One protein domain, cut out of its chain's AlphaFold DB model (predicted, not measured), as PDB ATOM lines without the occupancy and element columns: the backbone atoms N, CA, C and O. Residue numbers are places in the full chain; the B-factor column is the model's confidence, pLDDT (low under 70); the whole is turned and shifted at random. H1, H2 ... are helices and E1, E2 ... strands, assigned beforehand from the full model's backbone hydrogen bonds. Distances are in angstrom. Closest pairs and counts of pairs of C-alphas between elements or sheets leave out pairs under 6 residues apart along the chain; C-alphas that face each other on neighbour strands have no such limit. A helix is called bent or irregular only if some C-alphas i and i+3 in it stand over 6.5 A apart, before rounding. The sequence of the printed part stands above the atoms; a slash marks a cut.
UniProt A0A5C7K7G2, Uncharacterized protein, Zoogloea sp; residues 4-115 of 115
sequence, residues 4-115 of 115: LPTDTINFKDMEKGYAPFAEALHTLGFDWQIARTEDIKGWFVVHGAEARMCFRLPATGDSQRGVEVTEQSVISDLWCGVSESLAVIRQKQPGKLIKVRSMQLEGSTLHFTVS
ATOM      1  N   LEU A   4      31.008   6.924 264.311       95.12
ATOM      2  CA  LEU A   4      30.281   7.330 265.503       95.12
ATOM      3  C   LEU A   4      31.249   7.453 266.692       95.12
ATOM      4  O   LEU A   4      31.931   6.474 267.008       95.12
ATOM      5  N   PRO A   5      31.355   8.632 267.334       94.50
ATOM      6  CA  PRO A   5      32.131   8.804 268.560       94.50
ATOM      7  C   PRO A   5      31.555   7.972 269.707       94.50
ATOM      8  O   PRO A   5      30.344   7.934 269.901       94.50
ATOM      9  N   THR A   6      32.412   7.323 270.491       93.44
ATOM     10  CA  THR A   6      31.980   6.402 271.561       93.44
ATOM     11  C   THR A   6      32.167   6.980 272.964       93.44
ATOM     12  O   THR A   6      32.352   6.227 273.921       93.44
ATOM     13  N   ASP A   7      32.158   8.307 273.109       90.50
ATOM     14  CA  ASP A   7      32.467   8.999 274.370       90.50
ATOM     15  C   ASP A   7      31.521   8.629 275.526       90.50
ATOM     16  O   ASP A   7      31.907   8.710 276.693       90.50
ATOM     17  N   THR A   8      30.301   8.189 275.211       88.12
ATOM     18  CA  THR A   8      29.255   7.827 276.180       88.12
ATOM     19  C   THR A   8      29.225   6.338 276.539       88.12
ATOM     20  O   THR A   8      28.483   5.945 277.439       88.12
ATOM     21  N   ILE A   9      30.023   5.491 275.877       95.19
ATOM     22  CA  ILE A   9      29.918   4.032 276.008       95.19
ATOM     23  C   ILE A   9      30.953   3.496 277.003       95.19
ATOM     24  O   ILE A   9      32.166   3.572 276.789       95.19
ATOM     25  N   ASN A  10      30.485   2.879 278.092       93.38
ATOM     26  CA  ASN A  10      31.365   2.247 279.074       93.38
ATOM     27  C   ASN A  10      31.634   0.770 278.755       93.38
ATOM     28  O   ASN A  10      31.038  -0.112 279.361       93.38
ATOM     29  N   PHE A  11      32.608   0.486 277.890       92.50
ATOM     30  CA  PHE A  11      33.016  -0.883 277.514       92.50
ATOM     31  C   PHE A  11      33.662  -1.734 278.629       92.50
ATOM     32  O   PHE A  11      34.298  -2.745 278.343       92.50
ATOM     33  N   LYS A  12      33.587  -1.315 279.897       89.75
ATOM     34  CA  LYS A  12      34.039  -2.108 281.055       89.75
ATOM     35  C   LYS A  12      32.885  -2.616 281.916       89.75
ATOM     36  O   LYS A  12      33.103  -3.498 282.737       89.75
ATOM     37  N   ASP A  13      31.709  -2.012 281.786       92.12
ATOM     38  CA  ASP A  13      30.562  -2.229 282.661       92.12
ATOM     39  C   ASP A  13      29.322  -2.371 281.780       92.12
ATOM     40  O   ASP A  13      28.863  -1.397 281.183       92.12
ATOM     41  N   MET A  14      28.822  -3.601 281.659       91.25
ATOM     42  CA  MET A  14      27.700  -3.917 280.776       91.25
ATOM     43  C   MET A  14      26.420  -3.195 281.197       91.25
ATOM     44  O   MET A  14      25.712  -2.688 280.333       91.25
ATOM     45  N   GLU A  15      26.151  -3.066 282.498       93.06
ATOM     46  CA  GLU A  15      24.939  -2.400 282.995       93.06
ATOM     47  C   GLU A  15      24.895  -0.925 282.583       93.06
ATOM     48  O   GLU A  15      23.830  -0.380 282.302       93.06
ATOM     49  N   LYS A  16      26.064  -0.279 282.502       93.69
ATOM     50  CA  LYS A  16      26.183   1.125 282.079       93.69
ATOM     51  C   LYS A  16      26.378   1.301 280.578       93.69
ATOM     52  O   LYS A  16      26.066   2.356 280.038       93.69
ATOM     53  N   GLY A  17      26.989   0.322 279.927       94.25
ATOM     54  CA  GLY A  17      27.497   0.462 278.571       94.25
ATOM     55  C   GLY A  17      26.643  -0.195 277.490       94.25
ATOM     56  O   GLY A  17      26.714   0.237 276.342       94.25
ATOM     57  N   TYR A  18      25.809  -1.174 277.848       94.31
ATOM     58  CA  TYR A  18      24.999  -1.926 276.891       94.31
ATOM     59  C   TYR A  18      24.024  -1.037 276.116       94.31
ATOM     60  O   TYR A  18      24.033  -1.055 274.889       94.31
ATOM     61  N   ALA A  19      23.210  -0.230 276.806       95.62
ATOM     62  CA  ALA A  19      22.204   0.602 276.141       95.62
ATOM     63  C   ALA A  19      22.827   1.646 275.184       95.62
ATOM     64  O   ALA A  19      22.434   1.659 274.017       95.62
ATOM     65  N   PRO A  20      23.855   2.428 275.586       96.56
ATOM     66  CA  PRO A  20      24.578   3.307 274.659       96.56
ATOM     67  C   PRO A  20      25.215   2.574 273.471       96.56
ATOM     68  O   PRO A  20      25.337   3.131 272.384       96.56
ATOM     69  N   PHE A  21      25.643   1.324 273.662       97.06
ATOM     70  CA  PHE A  21      26.211   0.518 272.586       97.06
ATOM     71  C   PHE A  21      25.165   0.004 271.602       97.06
ATOM     72  O   PHE A  21      25.387   0.092 270.397       97.06
ATOM     73  N   ALA A  22      24.022  -0.473 272.093       96.56
ATOM     74  CA  ALA A  22      22.897  -0.859 271.251       96.56
ATOM     75  C   ALA A  22      22.421   0.329 270.399       96.56
ATOM     76  O   ALA A  22      22.323   0.212 269.182       96.56
ATOM     77  N   GLU A  23      22.248   1.503 271.015       96.50
ATOM     78  CA  GLU A  23      21.873   2.735 270.312       96.50
ATOM     79  C   GLU A  23      22.909   3.139 269.251       96.50
ATOM     80  O   GLU A  23      22.561   3.535 268.135       96.50
ATOM     81  N   ALA A  24      24.198   2.993 269.561       96.62
ATOM     82  CA  ALA A  24      25.271   3.241 268.609       96.62
ATOM     83  C   ALA A  24      25.235   2.274 267.412       96.62
ATOM     84  O   ALA A  24      25.421   2.709 266.274       96.62
ATOM     85  N   LEU A  25      24.970   0.983 267.642       96.31
ATOM     86  CA  LEU A  25      24.789  -0.010 266.578       96.31
ATOM     87  C   LEU A  25      23.579   0.330 265.699       96.31
ATOM     88  O   LEU A  25      23.703   0.347 264.474       96.31
ATOM     89  N   HIS A  26      22.443   0.681 266.306       95.62
ATOM     90  CA  HIS A  26      21.243   1.116 265.583       95.62
ATOM     91  C   HIS A  26      21.501   2.364 264.743       95.62
ATOM     92  O   HIS A  26      21.120   2.416 263.577       95.62
ATOM     93  N   THR A  27      22.219   3.340 265.297       95.88
ATOM     94  CA  THR A  27      22.587   4.577 264.593       95.88
ATOM     95  C   THR A  27      23.492   4.310 263.392       95.88
ATOM     96  O   THR A  27      23.401   5.006 262.383       95.88
ATOM     97  N   LEU A  28      24.362   3.301 263.476       95.94
ATOM     98  CA  LEU A  28      25.201   2.863 262.359       95.94
ATOM     99  C   LEU A  28      24.449   2.000 261.333       95.94
ATOM    100  O   LEU A  28      25.035   1.648 260.311       95.94
ATOM    101  N   GLY A  29      23.179   1.668 261.582       95.19
ATOM    102  CA  GLY A  29      22.376   0.813 260.711       95.19
ATOM    103  C   GLY A  29      22.744  -0.667 260.811       95.19
ATOM    104  O   GLY A  29      22.628  -1.387 259.822       95.19
ATOM    105  N   PHE A  30      23.219  -1.122 261.974       95.25
ATOM    106  CA  PHE A  30      23.508  -2.534 262.202       95.25
ATOM    107  C   PHE A  30      22.227  -3.370 262.142       95.25
ATOM    108  O   PHE A  30      21.347  -3.239 262.992       95.25
ATOM    109  N   ASP A  31      22.149  -4.253 261.150       94.56
ATOM    110  CA  ASP A  31      21.098  -5.258 261.045       94.56
ATOM    111  C   ASP A  31      21.533  -6.534 261.772       94.56
ATOM    112  O   ASP A  31      22.321  -7.325 261.255       94.56
ATOM    113  N   TRP A  32      21.007  -6.757 262.976       92.81
ATOM    114  CA  TRP A  32      21.328  -7.942 263.775       92.81
ATOM    115  C   TRP A  32      20.953  -9.258 263.078       92.81
ATOM    116  O   TRP A  32      21.513 -10.304 263.417       92.81
ATOM    117  N   GLN A  33      20.040  -9.241 262.098       92.56
ATOM    118  CA  GLN A  33      19.649 -10.441 261.358       92.56
ATOM    119  C   GLN A  33      20.791 -10.981 260.495       92.56
ATOM    120  O   GLN A  33      20.807 -12.182 260.216       92.56
ATOM    121  N   ILE A  34      21.788 -10.150 260.163       91.38
ATOM    122  CA  ILE A  34      22.996 -10.573 259.445       91.38
ATOM    123  C   ILE A  34      23.740 -11.692 260.188       91.38
ATOM    124  O   ILE A  34      24.335 -12.558 259.554       91.38
ATOM    125  N   ALA A  35      23.612 -11.759 261.523       88.81
ATOM    126  CA  ALA A  35      24.176 -12.817 262.364       88.81
ATOM    127  C   ALA A  35      23.635 -14.219 262.036       88.81
ATOM    128  O   ALA A  35      24.185 -15.226 262.489       88.81
ATOM    129  N   ARG A  36      22.520 -14.312 261.299       87.94
ATOM    130  CA  ARG A  36      21.919 -15.584 260.870       87.94
ATOM    131  C   ARG A  36      22.632 -16.181 259.667       87.94
ATOM    132  O   ARG A  36      22.641 -17.399 259.523       87.94
ATOM    133  N   THR A  37      23.227 -15.344 258.825       88.88
ATOM    134  CA  THR A  37      23.773 -15.747 257.522       88.88
ATOM    135  C   THR A  37      25.261 -15.473 257.379       88.88
ATOM    136  O   THR A  37      25.917 -16.128 256.575       88.88
ATOM    137  N   GLU A  38      25.812 -14.539 258.151       91.69
ATOM    138  CA  GLU A  38      27.211 -14.135 258.079       91.69
ATOM    139  C   GLU A  38      27.863 -14.099 259.459       91.69
ATOM    140  O   GLU A  38      27.217 -13.863 260.481       91.69
ATOM    141  N   ASP A  39      29.178 -14.310 259.476       93.56
ATOM    142  CA  ASP A  39      29.959 -14.080 260.683       93.56
ATOM    143  C   ASP A  39      30.080 -12.583 260.950       93.56
ATOM    144  O   ASP A  39      30.459 -11.823 260.055       93.56
ATOM    145  N   ILE A  40      29.906 -12.177 262.204       94.75
ATOM    146  CA  ILE A  40      30.184 -10.803 262.614       94.75
ATOM    147  C   ILE A  40      31.630 -10.702 263.087       94.75
ATOM    148  O   ILE A  40      32.107 -11.524 263.872       94.75
ATOM    149  N   LYS A  41      32.355  -9.687 262.617       95.44
ATOM    150  CA  LYS A  41      33.782  -9.497 262.918       95.44
ATOM    151  C   LYS A  41      34.016  -8.179 263.636       95.44
ATOM    152  O   LYS A  41      33.394  -7.173 263.310       95.44
ATOM    153  N   GLY A  42      34.964  -8.170 264.568       94.94
ATOM    154  CA  GLY A  42      35.412  -6.964 265.259       94.94
ATOM    155  C   GLY A  42      36.888  -6.683 265.038       94.94
ATOM    156  O   GLY A  42      37.740  -7.510 265.374       94.94
ATOM    157  N   TRP A  43      37.198  -5.499 264.517       94.62
ATOM    158  CA  TRP A  43      38.558  -5.024 264.276       94.62
ATOM    159  C   TRP A  43      38.897  -3.852 265.178       94.62
ATOM    160  O   TRP A  43      38.140  -2.893 265.267       94.62
ATOM    161  N   PHE A  44      40.071  -3.899 265.801       92.44
ATOM    162  CA  PHE A  44      40.577  -2.813 266.632       92.44
ATOM    163  C   PHE A  44      41.796  -2.184 265.970       92.44
ATOM    164  O   PHE A  44      42.773  -2.865 265.646       92.44
ATOM    165  N   VAL A  45      41.736  -0.871 265.789       88.69
ATOM    166  CA  VAL A  45      42.814  -0.036 265.270       88.69
ATOM    167  C   VAL A  45      43.421   0.713 266.444       88.69
ATOM    168  O   VAL A  45      42.806   1.624 266.999       88.69
ATOM    169  N   VAL A  46      44.622   0.309 266.849       81.62
ATOM    170  CA  VAL A  46      45.380   1.003 267.896       81.62
ATOM    171  C   VAL A  46      46.193   2.114 267.245       81.62
ATOM    172  O   VAL A  46      46.846   1.883 266.229       81.62
ATOM    173  N   HIS A  47      46.186   3.316 267.821       72.69
ATOM    174  CA  HIS A  47      46.960   4.432 267.276       72.69
ATOM    175  C   HIS A  47      48.452   4.071 267.104       72.69
ATOM    176  O   HIS A  47      49.108   3.638 268.053       72.69
ATOM    177  N   GLY A  48      48.978   4.246 265.886       68.94
ATOM    178  CA  GLY A  48      50.357   3.895 265.523       68.94
ATOM    179  C   GLY A  48      50.591   2.413 265.195       68.94
ATOM    180  O   GLY A  48      51.743   2.008 265.062       68.94
ATOM    181  N   ALA A  49      49.535   1.604 265.069       73.31
ATOM    182  CA  ALA A  49      49.613   0.201 264.673       73.31
ATOM    183  C   ALA A  49      48.572  -0.147 263.598       73.31
ATOM    184  O   ALA A  49      47.574   0.548 263.418       73.31
ATOM    185  N   GLU A  50      48.803  -1.254 262.892       73.88
ATOM    186  CA  GLU A  50      47.826  -1.807 261.954       73.88
ATOM    187  C   GLU A  50      46.579  -2.338 262.675       73.88
ATOM    188  O   GLU A  50      46.647  -2.818 263.813       73.88
ATOM    189  N   ALA A  51      45.441  -2.276 261.977       73.06
ATOM    190  CA  ALA A  51      44.186  -2.870 262.416       73.06
ATOM    191  C   ALA A  51      44.349  -4.379 262.645       73.06
ATOM    192  O   ALA A  51      44.951  -5.079 261.830       73.06
ATOM    193  N   ARG A  52      43.777  -4.905 263.731       81.69
ATOM    194  CA  ARG A  52      43.773  -6.350 264.006       81.69
ATOM    195  C   ARG A  52      42.367  -6.847 264.304       81.69
ATOM    196  O   ARG A  52      41.671  -6.266 265.137       81.69
ATOM    197  N   MET A  53      41.975  -7.946 263.657       76.25
ATOM    198  CA  MET A  53      40.764  -8.683 264.014       76.25
ATOM    199  C   MET A  53      40.948  -9.240 265.423       76.25
ATOM    200  O   MET A  53      41.944  -9.917 265.688       76.25
ATOM    201  N   CYS A  54      40.019  -8.933 266.319       85.19
ATOM    202  CA  CYS A  54      40.109  -9.338 267.720       85.19
ATOM    203  C   CYS A  54      38.997 -10.306 268.127       85.19
ATOM    204  O   CYS A  54      39.230 -11.134 269.003       85.19
ATOM    205  N   PHE A  55      37.848 -10.280 267.448       91.31
ATOM    206  CA  PHE A  55      36.815 -11.298 267.616       91.31
ATOM    207  C   PHE A  55      36.106 -11.626 266.299       91.31
ATOM    208  O   PHE A  55      36.054 -10.811 265.371       91.31
ATOM    209  N   ARG A  56      35.547 -12.836 266.249       93.69
ATOM    210  CA  ARG A  56      34.637 -13.321 265.212       93.69
ATOM    211  C   ARG A  56      33.505 -14.075 265.905       93.69
ATOM    212  O   ARG A  56      33.777 -15.047 266.601       93.69
ATOM    213  N   LEU A  57      32.272 -13.640 265.688       90.94
ATOM    214  CA  LEU A  57      31.063 -14.351 266.084       90.94
ATOM    215  C   LEU A  57      30.576 -15.154 264.873       90.94
ATOM    216  O   LEU A  57      30.277 -14.538 263.848       90.94
ATOM    217  N   PRO A  58      30.560 -16.496 264.932       89.44
ATOM    218  CA  PRO A  58      30.111 -17.312 263.814       89.44
ATOM    219  C   PRO A  58      28.652 -17.044 263.441       89.44
ATOM    220  O   PRO A  58      27.828 -16.805 264.326       89.44
ATOM    221  N   ALA A  59      28.324 -17.163 262.153       88.44
ATOM    222  CA  ALA A  59      26.933 -17.182 261.716       88.44
ATOM    223  C   ALA A  59      26.150 -18.268 262.478       88.44
ATOM    224  O   ALA A  59      26.566 -19.426 262.582       88.44
ATOM    225  N   THR A  60      24.985 -17.901 262.998       82.12
ATOM    226  CA  THR A  60      24.133 -18.803 263.789       82.12
ATOM    227  C   THR A  60      23.421 -19.866 262.940       82.12
ATOM    228  O   THR A  60      22.958 -20.863 263.494       82.12
ATOM    229  N   GLY A  61      23.396 -19.700 261.610       60.59
ATOM    230  CA  GLY A  61      22.581 -20.442 260.637       60.59
ATOM    231  C   GLY A  61      22.659 -21.974 260.638       60.59
ATOM    232  O   GLY A  61      21.712 -22.596 260.170       60.59
ATOM    233  N   ASP A  62      23.697 -22.591 261.213       51.09
ATOM    234  CA  ASP A  62      23.826 -24.061 261.275       51.09
ATOM    235  C   ASP A  62      24.110 -24.629 262.679       51.09
ATOM    236  O   ASP A  62      23.957 -25.830 262.912       51.09
ATOM    237  N   SER A  63      24.498 -23.794 263.647       54.41
ATOM    238  CA  SER A  63      25.199 -24.266 264.856       54.41
ATOM    239  C   SER A  63      24.296 -24.494 266.074       54.41
ATOM    240  O   SER A  63      24.711 -25.136 267.037       54.41
ATOM    241  N   GLN A  64      23.066 -23.970 266.064       54.59
ATOM    242  CA  GLN A  64      22.173 -23.996 267.227       54.59
ATOM    243  C   GLN A  64      20.721 -24.256 266.812       54.59
ATOM    244  O   GLN A  64      19.856 -23.387 266.910       54.59
ATOM    245  N   ARG A  65      20.418 -25.480 266.360       51.44
ATOM    246  CA  ARG A  65      19.019 -25.924 266.239       51.44
ATOM    247  C   ARG A  65      18.355 -25.867 267.622       51.44
ATOM    248  O   ARG A  65      18.556 -26.764 268.432       51.44
ATOM    249  N   GLY A  66      17.576 -24.815 267.877       58.56
ATOM    250  CA  GLY A  66      16.730 -24.673 269.067       58.56
ATOM    251  C   GLY A  66      16.956 -23.420 269.922       58.56
ATOM    252  O   GLY A  66      16.152 -23.190 270.819       58.56
ATOM    253  N   VAL A  67      17.986 -22.602 269.659       66.69
ATOM    254  CA  VAL A  67      18.153 -21.298 270.330       66.69
ATOM    255  C   VAL A  67      17.603 -20.206 269.419       66.69
ATOM    256  O   VAL A  67      18.040 -20.059 268.278       66.69
ATOM    257  N   GLU A  68      16.617 -19.458 269.905       76.38
ATOM    258  CA  GLU A  68      16.078 -18.316 269.173       76.38
ATOM    259  C   GLU A  68      17.122 -17.194 269.131       76.38
ATOM    260  O   GLU A  68      17.516 -16.645 270.160       76.38
ATOM    261  N   VAL A  69      17.585 -16.861 267.925       84.94
ATOM    262  CA  VAL A  69      18.504 -15.740 267.709       84.94
ATOM    263  C   VAL A  69      17.706 -14.448 267.790       84.94
ATOM    264  O   VAL A  69      16.929 -14.133 266.877       84.94
ATOM    265  N   THR A  70      17.922 -13.715 268.880       91.00
ATOM    266  CA  THR A  70      17.303 -12.417 269.162       91.00
ATOM    267  C   THR A  70      18.314 -11.291 268.988       91.00
ATOM    268  O   THR A  70      19.525 -11.489 269.096       91.00
ATOM    269  N   GLU A  71      17.826 -10.075 268.766       92.56
ATOM    270  CA  GLU A  71      18.678  -8.885 268.755       92.56
ATOM    271  C   GLU A  71      19.469  -8.740 270.063       92.56
ATOM    272  O   GLU A  71      20.674  -8.494 270.047       92.56
ATOM    273  N   GLN A  72      18.807  -8.969 271.202       92.44
ATOM    274  CA  GLN A  72      19.433  -8.859 272.512       92.44
ATOM    275  C   GLN A  72      20.621  -9.815 272.659       92.44
ATOM    276  O   GLN A  72      21.665  -9.393 273.166       92.44
ATOM    277  N   SER A  73      20.485 -11.073 272.220       92.12
ATOM    278  CA  SER A  73      21.579 -12.048 272.291       92.12
ATOM    279  C   SER A  73      22.739 -11.646 271.385       92.12
ATOM    280  O   SER A  73      23.873 -11.611 271.848       92.12
ATOM    281  N   VAL A  74      22.458 -11.225 270.144       93.19
ATOM    282  CA  VAL A  74      23.494 -10.775 269.198       93.19
ATOM    283  C   VAL A  74      24.263  -9.571 269.746       93.19
ATOM    284  O   VAL A  74      25.491  -9.575 269.760       93.19
ATOM    285  N   ILE A  75      23.568  -8.544 270.246       95.19
ATOM    286  CA  ILE A  75      24.220  -7.351 270.805       95.19
ATOM    287  C   ILE A  75      25.010  -7.695 272.078       95.19
ATOM    288  O   ILE A  75      26.081  -7.129 272.305       95.19
ATOM    289  N   SER A  76      24.524  -8.634 272.895       94.31
ATOM    290  CA  SER A  76      25.247  -9.088 274.091       94.31
ATOM    291  C   SER A  76      26.539  -9.818 273.725       94.31
ATOM    292  O   SER A  76      27.586  -9.521 274.298       94.31
ATOM    293  N   ASP A  77      26.501 -10.697 272.725       93.81
ATOM    294  CA  ASP A  77      27.693 -11.395 272.238       93.81
ATOM    295  C   ASP A  77      28.711 -10.411 271.645       93.81
ATOM    296  O   ASP A  77      29.915 -10.519 271.899       93.81
ATOM    297  N   LEU A  78      28.238  -9.392 270.917       95.31
ATOM    298  CA  LEU A  78      29.090  -8.309 270.417       95.31
ATOM    299  C   LEU A  78      29.746  -7.529 271.553       95.31
ATOM    300  O   LEU A  78      30.948  -7.263 271.504       95.31
ATOM    301  N   TRP A  79      28.981  -7.185 272.588       95.44
ATOM    302  CA  TRP A  79      29.504  -6.505 273.767       95.44
ATOM    303  C   TRP A  79      30.614  -7.312 274.444       95.44
ATOM    304  O   TRP A  79      31.686  -6.771 274.737       95.44
ATOM    305  N   CYS A  80      30.387  -8.612 274.652       94.19
ATOM    306  CA  CYS A  80      31.376  -9.526 275.216       94.19
ATOM    307  C   CYS A  80      32.648  -9.564 274.361       94.19
ATOM    308  O   CYS A  80      33.737  -9.316 274.884       94.19
ATOM    309  N   GLY A  81      32.511  -9.747 273.042       94.75
ATOM    310  CA  GLY A  81      33.642  -9.748 272.112       94.75
ATOM    311  C   GLY A  81      34.460  -8.453 272.160       94.75
ATOM    312  O   GLY A  81      35.695  -8.487 272.159       94.75
ATOM    313  N   VAL A  82      33.797  -7.298 272.273       94.38
ATOM    314  CA  VAL A  82      34.462  -5.995 272.431       94.38
ATOM    315  C   VAL A  82      35.193  -5.897 273.772       94.38
ATOM    316  O   VAL A  82      36.364  -5.509 273.806       94.38
ATOM    317  N   SER A  83      34.532  -6.257 274.871       92.50
ATOM    318  CA  SER A  83      35.091  -6.194 276.227       92.50
ATOM    319  C   SER A  83      36.339  -7.074 276.378       92.50
ATOM    320  O   SER A  83      37.385  -6.609 276.846       92.50
ATOM    321  N   GLU A  84      36.278  -8.320 275.899       92.44
ATOM    322  CA  GLU A  84      37.400  -9.264 275.910       92.44
ATOM    323  C   GLU A  84      38.572  -8.762 275.062       92.44
ATOM    324  O   GLU A  84      39.723  -8.750 275.513       92.44
ATOM    325  N   SER A  85      38.285  -8.252 273.861       92.31
ATOM    326  CA  SER A  85      39.297  -7.665 272.978       92.31
ATOM    327  C   SER A  85      40.021  -6.493 273.646       92.31
ATOM    328  O   SER A  85      41.251  -6.405 273.615       92.31
ATOM    329  N   LEU A  86      39.277  -5.612 274.321       90.62
ATOM    330  CA  LEU A  86      39.847  -4.494 275.071       90.62
ATOM    331  C   LEU A  86      40.695  -4.955 276.257       90.62
ATOM    332  O   LEU A  86      41.724  -4.335 276.541       90.62
ATOM    333  N   ALA A  87      40.300  -6.029 276.945       89.50
ATOM    334  CA  ALA A  87      41.100  -6.617 278.014       89.50
ATOM    335  C   ALA A  87      42.452  -7.126 277.481       89.50
ATOM    336  O   ALA A  87      43.495  -6.802 278.056       89.50
ATOM    337  N   VAL A  88      42.458  -7.819 276.337       89.62
ATOM    338  CA  VAL A  88      43.686  -8.293 275.675       89.62
ATOM    339  C   VAL A  88      44.578  -7.130 275.228       89.62
ATOM    340  O   VAL A  88      45.793  -7.157 275.443       89.62
ATOM    341  N   ILE A  89      44.004  -6.078 274.634       87.56
ATOM    342  CA  ILE A  89      44.761  -4.886 274.212       87.56
ATOM    343  C   ILE A  89      45.420  -4.210 275.422       87.56
ATOM    344  O   ILE A  89      46.603  -3.870 275.366       87.56
ATOM    345  N   ARG A  90      44.692  -4.072 276.540       86.50
ATOM    346  CA  ARG A  90      45.222  -3.502 277.792       86.50
ATOM    347  C   ARG A  90      46.376  -4.308 278.369       86.50
ATOM    348  O   ARG A  90      47.364  -3.713 278.787       86.50
ATOM    349  N   GLN A  91      46.281  -5.637 278.369       86.81
ATOM    350  CA  GLN A  91      47.364  -6.502 278.852       86.81
ATOM    351  C   GLN A  91      48.664  -6.300 278.063       86.81
ATOM    352  O   GLN A  91      49.745  -6.324 278.646       86.81
ATOM    353  N   LYS A  92      48.574  -6.052 276.750       84.44
ATOM    354  CA  LYS A  92      49.742  -5.785 275.893       84.44
ATOM    355  C   LYS A  92      50.313  -4.373 276.052       84.44
ATOM    356  O   LYS A  92      51.426  -4.122 275.596       84.44
ATOM    357  N   GLN A  93      49.569  -3.449 276.661       81.56
ATOM    358  CA  GLN A  93      49.969  -2.054 276.862       81.56
ATOM    359  C   GLN A  93      49.736  -1.606 278.318       81.56
ATOM    360  O   GLN A  93      48.951  -0.685 278.571       81.56
ATOM    361  N   PRO A  94      50.406  -2.245 279.294       78.25
ATOM    362  CA  PRO A  94      50.203  -1.943 280.705       78.25
ATOM    363  C   PRO A  94      50.566  -0.483 281.012       78.25
ATOM    364  O   PRO A  94      51.534   0.062 280.485       78.25
ATOM    365  N   GLY A  95      49.761   0.170 281.852       80.12
ATOM    366  CA  GLY A  95      49.940   1.578 282.229       80.12
ATOM    367  C   GLY A  95      49.396   2.600 281.222       80.12
ATOM    368  O   GLY A  95      49.267   3.770 281.579       80.12
ATOM    369  N   LYS A  96      49.013   2.190 280.003       80.38
ATOM    370  CA  LYS A  96      48.322   3.072 279.050       80.38
ATOM    371  C   LYS A  96      46.812   3.040 279.265       80.38
ATOM    372  O   LYS A  96      46.200   1.986 279.449       80.38
ATOM    373  N   LEU A  97      46.192   4.215 279.226       82.38
ATOM    374  CA  LEU A  97      44.745   4.347 279.334       82.38
ATOM    375  C   LEU A  97      44.084   3.984 278.001       82.38
ATOM    376  O   LEU A  97      43.898   4.863 277.174       82.38
ATOM    377  N   ILE A  98      43.685   2.719 277.834       86.19
ATOM    378  CA  ILE A  98      42.987   2.261 276.621       86.19
ATOM    379  C   ILE A  98      41.521   2.710 276.622       86.19
ATOM    380  O   ILE A  98      40.717   2.238 277.445       86.19
ATOM    381  N   LYS A  99      41.174   3.573 275.662       89.38
ATOM    382  CA  LYS A  99      39.818   4.060 275.371       89.38
ATOM    383  C   LYS A  99      39.421   3.753 273.932       89.38
ATOM    384  O   LYS A  99      40.199   4.011 273.019       89.38
ATOM    385  N   VAL A 100      38.187   3.290 273.738       92.44
ATOM    386  CA  VAL A 100      37.534   3.294 272.420       92.44
ATOM    387  C   VAL A 100      37.107   4.723 272.110       92.44
ATOM    388  O   VAL A 100      36.547   5.399 272.973       92.44
ATOM    389  N   ARG A 101      37.445   5.204 270.915       93.62
ATOM    390  CA  ARG A 101      37.197   6.580 270.463       93.62
ATOM    391  C   ARG A 101      36.065   6.671 269.470       93.62
ATOM    392  O   ARG A 101      35.291   7.621 269.505       93.62
ATOM    393  N   SER A 102      35.995   5.700 268.578       95.25
ATOM    394  CA  SER A 102      34.975   5.665 267.551       95.25
ATOM    395  C   SER A 102      34.682   4.242 267.122       95.25
ATOM    396  O   SER A 102      35.516   3.342 267.273       95.25
ATOM    397  N   MET A 103      33.487   4.085 266.569       95.75
ATOM    398  CA  MET A 103      32.995   2.870 265.952       95.75
ATOM    399  C   MET A 103      32.542   3.166 264.520       95.75
ATOM    400  O   MET A 103      32.022   4.246 264.229       95.75
ATOM    401  N   GLN A 104      32.753   2.207 263.630       96.06
ATOM    402  CA  GLN A 104      32.255   2.204 262.258       96.06
ATOM    403  C   GLN A 104      31.691   0.818 261.942       96.06
ATOM    404  O   GLN A 104      32.146  -0.180 262.503       96.06
ATOM    405  N   LEU A 105      30.732   0.772 261.023       95.75
ATOM    406  CA  LEU A 105      30.159  -0.459 260.491       95.75
ATOM    407  C   LEU A 105      30.432  -0.545 258.983       95.75
ATOM    408  O   LEU A 105      30.162   0.407 258.246       95.75
ATOM    409  N   GLU A 106      30.944  -1.691 258.537       93.62
ATOM    410  CA  GLU A 106      31.134  -2.053 257.131       93.62
ATOM    411  C   GLU A 106      30.629  -3.487 256.901       93.62
ATOM    412  O   GLU A 106      31.283  -4.464 257.269       93.62
ATOM    413  N   GLY A 107      29.427  -3.622 256.328       91.19
ATOM    414  CA  GLY A 107      28.757  -4.920 256.197       91.19
ATOM    415  C   GLY A 107      28.568  -5.592 257.562       91.19
ATOM    416  O   GLY A 107      28.025  -4.985 258.481       91.19
ATOM    417  N   SER A 108      29.073  -6.817 257.710       92.88
ATOM    418  CA  SER A 108      29.104  -7.592 258.961       92.88
ATOM    419  C   SER A 108      30.337  -7.303 259.841       92.88
ATOM    420  O   SER A 108      30.655  -8.066 260.754       92.88
ATOM    421  N   THR A 109      31.069  -6.213 259.586       95.06
ATOM    422  CA  THR A 109      32.318  -5.893 260.292       95.06
ATOM    423  C   THR A 109      32.219  -4.587 261.080       95.06
ATOM    424  O   THR A 109      31.936  -3.526 260.528       95.06
ATOM    425  N   LEU A 110      32.509  -4.657 262.382       95.81
ATOM    426  CA  LEU A 110      32.665  -3.502 263.263       95.81
ATOM    427  C   LEU A 110      34.139  -3.110 263.367       95.81
ATOM    428  O   LEU A 110      34.993  -3.934 263.701       95.81
ATOM    429  N   HIS A 111      34.427  -1.834 263.139       95.38
ATOM    430  CA  HIS A 111      35.757  -1.260 263.305       95.38
ATOM    431  C   HIS A 111      35.769  -0.307 264.497       95.38
ATOM    432  O   HIS A 111      34.951   0.606 264.587       95.38
ATOM    433  N   PHE A 112      36.732  -0.499 265.394       95.06
ATOM    434  CA  PHE A 112      36.919   0.277 266.611       95.06
ATOM    435  C   PHE A 112      38.267   0.985 266.573       95.06
ATOM    436  O   PHE A 112      39.306   0.344 266.419       95.06
ATOM    437  N   THR A 113      38.278   2.297 266.785       93.44
ATOM    438  CA  THR A 113      39.532   3.033 267.010       93.44
ATOM    439  C   THR A 113      39.819   3.101 268.503       93.44
ATOM    440  O   THR A 113      38.952   3.525 269.269       93.44
ATOM    441  N   VAL A 114      41.029   2.728 268.929       90.75
ATOM    442  CA  VAL A 114      41.457   2.775 270.335       90.75
ATOM    443  C   VAL A 114      42.756   3.562 270.535       90.75
ATOM    444  O   VAL A 114      43.669   3.518 269.708       90.75
ATOM    445  N   SER A 115      42.841   4.275 271.662       86.69
ATOM    446  CA  SER A 115      44.018   5.041 272.114       86.69
ATOM    447  C   SER A 115      44.391   4.686 273.539       86.69
ATOM    448  O   SER A 115      43.407   4.565 274.307       86.69
TER     449      SER A 115
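What this domain is: This is residues 4 to 115 of the 115 residues of an uncharacterized protein of Zoogloea sp (UniProt A0A5C7K7G2). One strongly twisted sheet of four strands has the long helix H3 laid slantwise over one face, and H1 crosses H3 steeply near the E3 edge of the sheet; the other face has no named helix over it. Short H2 sits at one end beside the first turns of H3, and the loop of residues 58 to 70 reaches out at that same end. The printed part has 112 residues, with three named helices and four named strands in the order H1 H2 E1 E2 H3 E3 E4; the sheet's order is E2 E1 E4 E3, mixed, and the class is mixed, helices and strands. The whole is compact, with a radius of gyration of the C-alphas of 13.9 A, but elongated in outline, with spans of 44 by 24 by 22 A.

Where its parts are: Start at Leu 4 and go on to C-alpha 14 at (27.700, -3.917, 280.776), where H1 begins; it covers residues 14 to 27, 19.0 A, and is irregular, with C-alphas 16 and 19 7.2 A apart. H2 follows at residues 32 to 36, then strand E1 at 40 to 46, 20.0 A long, and E2 at 52 to 57. Find C-alpha 71 at (18.678, -8.885, 268.755); from there H3 runs 32.0 A to residue 92. E3 covers residues 100 to 106, 17.4 A, and E4 residues 109 to 114, ending at C-alpha 114 at (41.457, 2.775, 270.335).

How they stand to each other: Look first at inner strands E1 and E4, parallel at 21 degrees, with N 43 and O 110 2.8 A apart, within hydrogen-bond range. E1 and E2 form an antiparallel hairpin, with N 42 and O 55 at 3.0 A; E3 and E4 form another, with N 104 and O 111 at 2.9 A. Residues 4 to 5 pair antiparallel with residues 102 to 103 of E3. H1 and H3 make two layers with the sheet, helices on one face of it. H3 lies over E1 at a height over the sheet of 8.4 A, slantwise to the strands, only just, at 30.0 degrees to E1 on the local plane. E2, H3 and E3 form a split strand-helix-strand unit, two strands running the same way with E1 and E4 between them, and its crossover is right-handed. Residues 75 to 79 of H3 touch H1, the closest C-alphas being those of Ala 22 and Ile 75, 6.6 A; the tilt is steep, only just, at 68 degrees, opposite ways. Residues 71 to 75 of H3 touch H2, with the C-alphas of Trp 32 and Glu 71 closest at 5.7 A. H2 is not on the sheet. In H3 every O i to N i+4 pair is within hydrogen-bond range; H1 has 8 of 10, and H2 has 0 of 1 but 2 of 2 O i to N i+3 pairs.

The domain as a whole: The C-alphas farthest apart are those of Arg 65 and Gly 95, 44.4 A. The printed part has no cut. The link from E2 to H3 is long, 13 residues. Mean pLDDT of the printed part is 88.4; look for values under 70 at residue 48 and residues 61 to 67 of this predicted model.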